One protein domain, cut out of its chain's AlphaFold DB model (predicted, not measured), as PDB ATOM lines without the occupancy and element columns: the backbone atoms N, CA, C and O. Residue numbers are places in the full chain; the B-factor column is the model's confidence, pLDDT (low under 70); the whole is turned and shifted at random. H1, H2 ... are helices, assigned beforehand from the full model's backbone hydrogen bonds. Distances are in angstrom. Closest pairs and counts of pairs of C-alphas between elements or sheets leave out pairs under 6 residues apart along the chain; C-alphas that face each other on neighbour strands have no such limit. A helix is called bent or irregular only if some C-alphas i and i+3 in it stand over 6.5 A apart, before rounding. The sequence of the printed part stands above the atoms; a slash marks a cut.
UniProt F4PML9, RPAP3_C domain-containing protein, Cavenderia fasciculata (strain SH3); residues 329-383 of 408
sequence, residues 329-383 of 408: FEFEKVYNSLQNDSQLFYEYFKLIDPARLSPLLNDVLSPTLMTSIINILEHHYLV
ATOM      1  N   PHE A 329      10.326  24.973  74.087       82.25
ATOM      2  CA  PHE A 329      10.442  23.842  73.160       82.25
ATOM      3  C   PHE A 329      11.562  24.029  72.122       82.25
ATOM      4  O   PHE A 329      12.330  23.107  71.846       82.25
ATOM      5  N   GLU A 330      11.684  25.227  71.546       81.50
ATOM      6  CA  GLU A 330      12.767  25.554  70.616       81.50
ATOM      7  C   GLU A 330      14.125  25.550  71.329       81.50
ATOM      8  O   GLU A 330      15.097  25.013  70.794       81.50
ATOM      9  N   PHE A 331      14.173  26.061  72.564       87.25
ATOM     10  CA  PHE A 331      15.362  25.981  73.409       87.25
ATOM     11  C   PHE A 331      15.795  24.530  73.650       87.25
ATOM     12  O   PHE A 331      16.947  24.190  73.375       87.25
ATOM     13  N   GLU A 332      14.871  23.670  74.079       84.19
ATOM     14  CA  GLU A 332      15.132  22.256  74.360       84.19
ATOM     15  C   GLU A 332      15.602  21.497  73.115       84.19
ATOM     16  O   GLU A 332      16.556  20.717  73.160       84.19
ATOM     17  N   LYS A 333      14.951  21.749  71.975       82.31
ATOM     18  CA  LYS A 333      15.291  21.123  70.697       82.31
ATOM     19  C   LYS A 333      16.723  21.447  70.280       82.31
ATOM     20  O   LYS A 333      17.442  20.545  69.849       82.31
ATOM     21  N   VAL A 334      17.124  22.715  70.393       82.25
ATOM     22  CA  VAL A 334      18.483  23.139  70.046       82.25
ATOM     23  C   VAL A 334      19.474  22.584  71.059       82.25
ATOM     24  O   VAL A 334      20.421  21.934  70.633       82.25
ATOM     25  N   TYR A 335      19.225  22.715  72.365       83.50
ATOM     26  CA  TYR A 335      20.075  22.136  73.412       83.50
ATOM     27  C   TYR A 335      20.357  20.641  73.173       83.50
ATOM     28  O   TYR A 335      21.513  20.225  73.112       83.50
ATOM     29  N   ASN A 336      19.316  19.850  72.901       82.50
ATOM     30  CA  ASN A 336      19.446  18.420  72.605       82.50
ATOM     31  C   ASN A 336      20.181  18.132  71.281       82.50
ATOM     32  O   ASN A 336      20.731  17.046  71.102       82.50
ATOM     33  N   SER A 337      20.192  19.080  70.338       79.69
ATOM     34  CA  SER A 337      20.914  18.955  69.065       79.69
ATOM     35  C   SER A 337      22.415  19.242  69.174       79.69
ATOM     36  O   SER A 337      23.169  18.796  68.314       79.69
ATOM     37  N   LEU A 338      22.854  19.932  70.235       80.56
ATOM     38  CA  LEU A 338      24.258  20.301  70.453       80.56
ATOM     39  C   LEU A 338      25.111  19.153  71.017       80.56
ATOM     40  O   LEU A 338      26.306  19.331  71.208       80.56
ATOM     41  N   GLN A 339      24.526  17.971  71.252       69.25
ATOM     42  CA  GLN A 339      25.241  16.736  71.622       69.25
ATOM     43  C   GLN A 339      26.191  16.884  72.830       69.25
ATOM     44  O   GLN A 339      27.237  16.243  72.876       69.25
ATOM     45  N   ASN A 340      25.823  17.702  73.824       68.06
ATOM     46  CA  ASN A 340      26.646  18.029  75.000       68.06
ATOM     47  C   ASN A 340      27.962  18.775  74.686       68.06
ATOM     48  O   ASN A 340      28.882  18.763  75.505       68.06
ATOM     49  N   ASP A 341      28.067  19.445  73.535       80.69
ATOM     50  CA  ASP A 341      29.192  20.335  73.242       80.69
ATOM     51  C   ASP A 341      29.076  21.627  74.074       80.69
ATOM     52  O   ASP A 341      28.229  22.488  73.821       80.69
ATOM     53  N   SER A 342      29.947  21.751  75.080       76.94
ATOM     54  CA  SER A 342      29.999  22.887  76.010       76.94
ATOM     55  C   SER A 342      30.262  24.227  75.309       76.94
ATOM     56  O   SER A 342      29.700  25.248  75.706       76.94
ATOM     57  N   GLN A 343      31.059  24.235  74.235       79.19
ATOM     58  CA  GLN A 343      31.413  25.460  73.513       79.19
ATOM     59  C   GLN A 343      30.248  25.946  72.647       79.19
ATOM     60  O   GLN A 343      29.906  27.128  72.670       79.19
ATOM     61  N   LEU A 344      29.603  25.037  71.912       82.62
ATOM     62  CA  LEU A 344      28.444  25.396  71.088       82.62
ATOM     63  C   LEU A 344      27.234  25.750  71.954       82.62
ATOM     64  O   LEU A 344      26.463  26.648  71.610       82.62
ATOM     65  N   PHE A 345      27.075  25.078  73.097       84.44
ATOM     66  CA  PHE A 345      26.026  25.435  74.041       84.44
ATOM     67  C   PHE A 345      26.305  26.797  74.689       84.44
ATOM     68  O   PHE A 345      25.362  27.568  74.836       84.44
ATOM     69  N   TYR A 346      27.564  27.175  74.941       82.25
ATOM     70  CA  TYR A 346      27.920  28.532  75.380       82.25
ATOM     71  C   TYR A 346      27.576  29.595  74.324       82.25
ATOM     72  O   TYR A 346      26.936  30.599  74.650       82.25
ATOM     73  N   GLU A 347      27.922  29.364  73.054       81.19
ATOM     74  CA  GLU A 347      27.572  30.275  71.953       81.19
ATOM     75  C   GLU A 347      26.058  30.443  71.802       81.19
ATOM     76  O   GLU A 347      25.571  31.558  71.617       81.19
ATOM     77  N   TYR A 348      25.306  29.351  71.937       84.00
ATOM     78  CA  TYR A 348      23.849  29.383  71.899       84.00
ATOM     79  C   TYR A 348      23.249  30.100  73.115       84.00
ATOM     80  O   TYR A 348      22.341  30.920  72.974       84.00
ATOM     81  N   PHE A 349      23.777  29.827  74.309       83.56
ATOM     82  CA  PHE A 349      23.312  30.416  75.562       83.56
ATOM     83  C   PHE A 349      23.542  31.933  75.596       83.56
ATOM     84  O   PHE A 349      22.690  32.667  76.092       83.56
ATOM     85  N   LYS A 350      24.619  32.427  74.964       82.50
ATOM     86  CA  LYS A 350      24.912  33.865  74.817       82.50
ATOM     87  C   LYS A 350      23.868  34.627  73.987       82.50
ATOM     88  O   LYS A 350      23.756  35.843  74.129       82.50
ATOM     89  N   LEU A 351      23.096  33.946  73.138       83.00
ATOM     90  CA  LEU A 351      22.036  34.582  72.345       83.00
ATOM     91  C   LEU A 351      20.784  34.896  73.175       83.00
ATOM     92  O   LEU A 351      19.935  35.664  72.725       83.00
ATOM     93  N   ILE A 352      20.637  34.293  74.356       82.50
ATOM     94  CA  ILE A 352      19.434  34.401  75.180       82.50
ATOM     95  C   ILE A 352      19.566  35.597  76.121       82.50
ATOM     96  O   ILE A 352      20.500  35.693  76.911       82.50
ATOM     97  N   ASP A 353      18.583  36.492  76.066       78.38
ATOM     98  CA  ASP A 353      18.456  37.590  77.021       78.38
ATOM     99  C   ASP A 353      18.180  37.036  78.439       78.38
ATOM    100  O   ASP A 353      17.217  36.273  78.605       78.38
ATOM    101  N   PRO A 354      18.955  37.427  79.470       77.12
ATOM    102  CA  PRO A 354      18.717  37.066  80.869       77.12
ATOM    103  C   PRO A 354      17.278  37.225  81.345       77.12
ATOM    104  O   PRO A 354      16.768  36.365  82.063       77.12
ATOM    105  N   ALA A 355      16.594  38.293  80.921       76.31
ATOM    106  CA  ALA A 355      15.214  38.552  81.332       76.31
ATOM    107  C   ALA A 355      14.240  37.487  80.796       76.31
ATOM    108  O   ALA A 355      13.166  37.267  81.359       76.31
ATOM    109  N   ARG A 356      14.621  36.798  79.714       79.00
ATOM    110  CA  ARG A 356      13.843  35.728  79.082       79.00
ATOM    111  C   ARG A 356      14.253  34.336  79.552       79.00
ATOM    112  O   ARG A 356      13.552  33.386  79.224       79.00
ATOM    113  N   LEU A 357      15.321  34.201  80.338       77.62
ATOM    114  CA  LEU A 357      15.836  32.900  80.763       77.62
ATOM    115  C   LEU A 357      14.855  32.170  81.695       77.62
ATOM    116  O   LEU A 357      14.517  31.017  81.446       77.62
ATOM    117  N   SER A 358      14.331  32.853  82.715       78.94
ATOM    118  CA  SER A 358      13.363  32.267  83.654       78.94
ATOM    119  C   SER A 358      12.098  31.728  82.965       78.94
ATOM    120  O   SER A 358      11.797  30.548  83.136       78.94
ATOM    121  N   PRO A 359      11.362  32.509  82.142       78.25
ATOM    122  CA  PRO A 359      10.177  31.987  81.460       78.25
ATOM    123  C   PRO A 359      10.500  30.913  80.409       78.25
ATOM    124  O   PRO A 359       9.657  30.061  80.149       78.25
ATOM    125  N   LEU A 360      11.699  30.929  79.818       80.75
ATOM    126  CA  LEU A 360      12.133  29.941  78.826       80.75
ATOM    127  C   LEU A 360      12.519  28.595  79.455       80.75
ATOM    128  O   LEU A 360      12.348  27.551  78.832       80.75
ATOM    129  N   LEU A 361      13.055  28.607  80.677       81.12
ATOM    130  CA  LEU A 361      13.513  27.396  81.358       81.12
ATOM    131  C   LEU A 361      12.434  26.737  82.224       81.12
ATOM    132  O   LEU A 361      12.559  25.549  82.502       81.12
ATOM    133  N   ASN A 362      11.371  27.452  82.610       77.06
ATOM    134  CA  ASN A 362      10.347  26.955  83.542       77.06
ATOM    135  C   ASN A 362       9.780  25.564  83.200       77.06
ATOM    136  O   ASN A 362       9.585  24.757  84.105       77.06
ATOM    137  N   ASP A 363       9.560  25.267  81.918       73.44
ATOM    138  CA  ASP A 363       8.938  24.004  81.483       73.44
ATOM    139  C   ASP A 363       9.955  22.917  81.088       73.44
ATOM    140  O   ASP A 363       9.578  21.772  80.848       73.44
ATOM    141  N   VAL A 364      11.240  23.271  80.991       77.19
ATOM    142  CA  VAL A 364      12.286  22.461  80.329       77.19
ATOM    143  C   VAL A 364      13.466  22.154  81.263       77.19
ATOM    144  O   VAL A 364      14.357  21.370  80.927       77.19
ATOM    145  N   LEU A 365      13.480  22.733  82.469       79.88
ATOM    146  CA  LEU A 365      14.565  22.603  83.439       79.88
ATOM    147  C   LEU A 365      14.675  21.174  84.002       79.88
ATOM    148  O   LEU A 365      14.115  20.835  85.042       79.88
ATOM    149  N   SER A 366      15.436  20.332  83.306       79.56
ATOM    150  CA  SER A 366      15.832  19.001  83.764       79.56
ATOM    151  C   SER A 366      17.138  19.054  84.578       79.56
ATOM    152  O   SER A 366      17.947  19.965  84.384       79.56
ATOM    153  N   PRO A 367      17.409  18.073  85.463       78.19
ATOM    154  CA  PRO A 367      18.657  18.024  86.233       78.19
ATOM    155  C   PRO A 367      19.920  18.006  85.359       78.19
ATOM    156  O   PRO A 367      20.937  18.605  85.707       78.19
ATOM    157  N   THR A 368      19.854  17.355  84.194       76.56
ATOM    158  CA  THR A 368      20.954  17.299  83.223       76.56
ATOM    159  C   THR A 368      21.176  18.649  82.552       76.56
ATOM    160  O   THR A 368      22.312  19.105  82.485       76.56
ATOM    161  N   LEU A 369      20.108  19.329  82.126       81.06
ATOM    162  CA  LEU A 369      20.191  20.688  81.590       81.06
ATOM    163  C   LEU A 369      20.716  21.681  82.631       81.06
ATOM    164  O   LEU A 369      21.576  22.495  82.313       81.06
ATOM    165  N   MET A 370      20.244  21.596  83.875       80.81
ATOM    166  CA  MET A 370      20.735  22.435  84.967       80.81
ATOM    167  C   MET A 370      22.237  22.229  85.195       80.81
ATOM    168  O   MET A 370      22.970  23.204  85.310       80.81
ATOM    169  N   THR A 371      22.702  20.978  85.183       81.81
ATOM    170  CA  THR A 371      24.133  20.657  85.297       81.81
ATOM    171  C   THR A 371      24.929  21.238  84.126       81.81
ATOM    172  O   THR A 371      25.969  21.854  84.337       81.81
ATOM    173  N   SER A 372      24.424  21.124  82.894       79.94
ATOM    174  CA  SER A 372      25.066  21.713  81.712       79.94
ATOM    175  C   SER A 372      25.129  23.242  81.773       79.94
ATOM    176  O   SER A 372      26.148  23.824  81.413       79.94
ATOM    177  N   ILE A 373      24.067  23.900  82.254       81.88
ATOM    178  CA  ILE A 373      24.048  25.356  82.458       81.88
ATOM    179  C   ILE A 373      25.085  25.749  83.517       81.88
ATOM    180  O   ILE A 373      25.873  26.659  83.277       81.88
ATOM    181  N   ILE A 374      25.134  25.047  84.655       81.88
ATOM    182  CA  ILE A 374      26.113  25.304  85.723       81.88
ATOM    183  C   ILE A 374      27.545  25.138  85.200       81.88
ATOM    184  O   ILE A 374      28.354  26.044  85.380       81.88
ATOM    185  N   ASN A 375      27.835  24.052  84.479       80.44
ATOM    186  CA  ASN A 375      29.161  23.798  83.910       80.44
ATOM    187  C   ASN A 375      29.585  24.885  82.911       80.44
ATOM    188  O   ASN A 375      30.748  25.278  82.879       80.44
ATOM    189  N   ILE A 376      28.653  25.411  82.109       80.50
ATOM    190  CA  ILE A 376      28.940  26.540  81.214       80.50
ATOM    191  C   ILE A 376      29.229  27.816  81.992       80.50
ATOM    192  O   ILE A 376      30.161  28.552  81.652       80.50
ATOM    193  N   LEU A 377      28.429  28.098  83.019       75.50
ATOM    194  CA  LEU A 377      28.636  29.274  83.854       75.50
ATOM    195  C   LEU A 377      30.002  29.199  84.556       75.50
ATOM    196  O   LEU A 377      30.733  30.190  84.581       75.50
ATOM    197  N   GLU A 378      30.383  28.018  85.039       77.44
ATOM    198  CA  GLU A 378      31.658  27.767  85.708       77.44
ATOM    199  C   GLU A 378      32.861  27.854  84.756       77.44
ATOM    200  O   GLU A 378      33.814  28.587  85.026       77.44
ATOM    201  N   HIS A 379      32.826  27.145  83.627       68.94
ATOM    202  CA  HIS A 379      34.004  26.978  82.769       68.94
ATOM    203  C   HIS A 379      34.144  28.024  81.661       68.94
ATOM    204  O   HIS A 379      35.262  28.267  81.207       68.94
ATOM    205  N   HIS A 380      33.055  28.666  81.232       67.69
ATOM    206  CA  HIS A 380      33.093  29.649  80.145       67.69
ATOM    207  C   HIS A 380      32.780  31.077  80.615       67.69
ATOM    208  O   HIS A 380      33.433  32.016  80.162       67.69
ATOM    209  N   TYR A 381      31.842  31.286  81.547       66.31
ATOM    210  CA  TYR A 381      31.498  32.647  81.997       66.31
ATOM    211  C   TYR A 381      32.449  33.208  83.063       66.31
ATOM    212  O   TYR A 381      32.870  34.362  82.941       66.31
ATOM    213  N   LEU A 382      32.831  32.422  84.079       65.75
ATOM    214  CA  LEU A 382      33.757  32.892  85.124       65.75
ATOM    215  C   LEU A 382      35.161  33.185  84.573       65.75
ATOM    216  O   LEU A 382      35.810  34.130  85.020       65.75
ATOM    217  N   VAL A 383      35.600  32.422  83.568       59.53
ATOM    218  CA  VAL A 383      36.898  32.606  82.897       59.53
ATOM    219  C   VAL A 383      36.911  33.877  82.037       59.53
ATOM    220  O   VAL A 383      37.909  34.598  82.023       59.53
TER     221      VAL A 383
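AT A GLANCE: This is residues 329 to 383 of the 408 residues of the protein "RPAP3_C domain-containing protein" of Cavenderia fasciculata (strain SH3) (UniProt F4PML9). Three short helices, H1, H2 and H3, make a loose triangle, and the longest helix, H4, crosses H2 on one side of it. The printed part has 55 residues with four named helices, H1 to H4 in chain order, and no named strand: all helix. It is compact, radius of gyration of the C-alphas 10.5 A, spanning 28 by 25 by 20 A.

IN THESE COORDINATES: H1, residues 329 to 337, begins at C-alpha 329 (10.442, 23.842, 73.160) and is 12.3 A long. H2 is residues 342 to 349, 10.1 A. H3, residues 354 to 361, 11.0 A, is only just irregular: C-alphas 355 and 358 are 7.0 A apart. H4, residues 367 to 383, 23.6 A, ends at C-alpha 383 (36.898, 32.606, 82.897).

HOW THE PARTS SIT: H1 is close to but not clearly touching H2, closest C-alphas Tyr 335 and Phe 345, 6.8 A. H2 and H4 touch, about perpendicular at 86 degrees, closest C-alphas Tyr 346 and Ile 376, 6.2 A. O i to N i+4 pairs are within hydrogen-bond range throughout H1 and H2, in 2 of 4 in H3 and 11 of 13 in H4.

THE WHOLE: The printed part has no cut; its three links are tight. Residues 339 to 340 and 379 to 383 have pLDDT under 70.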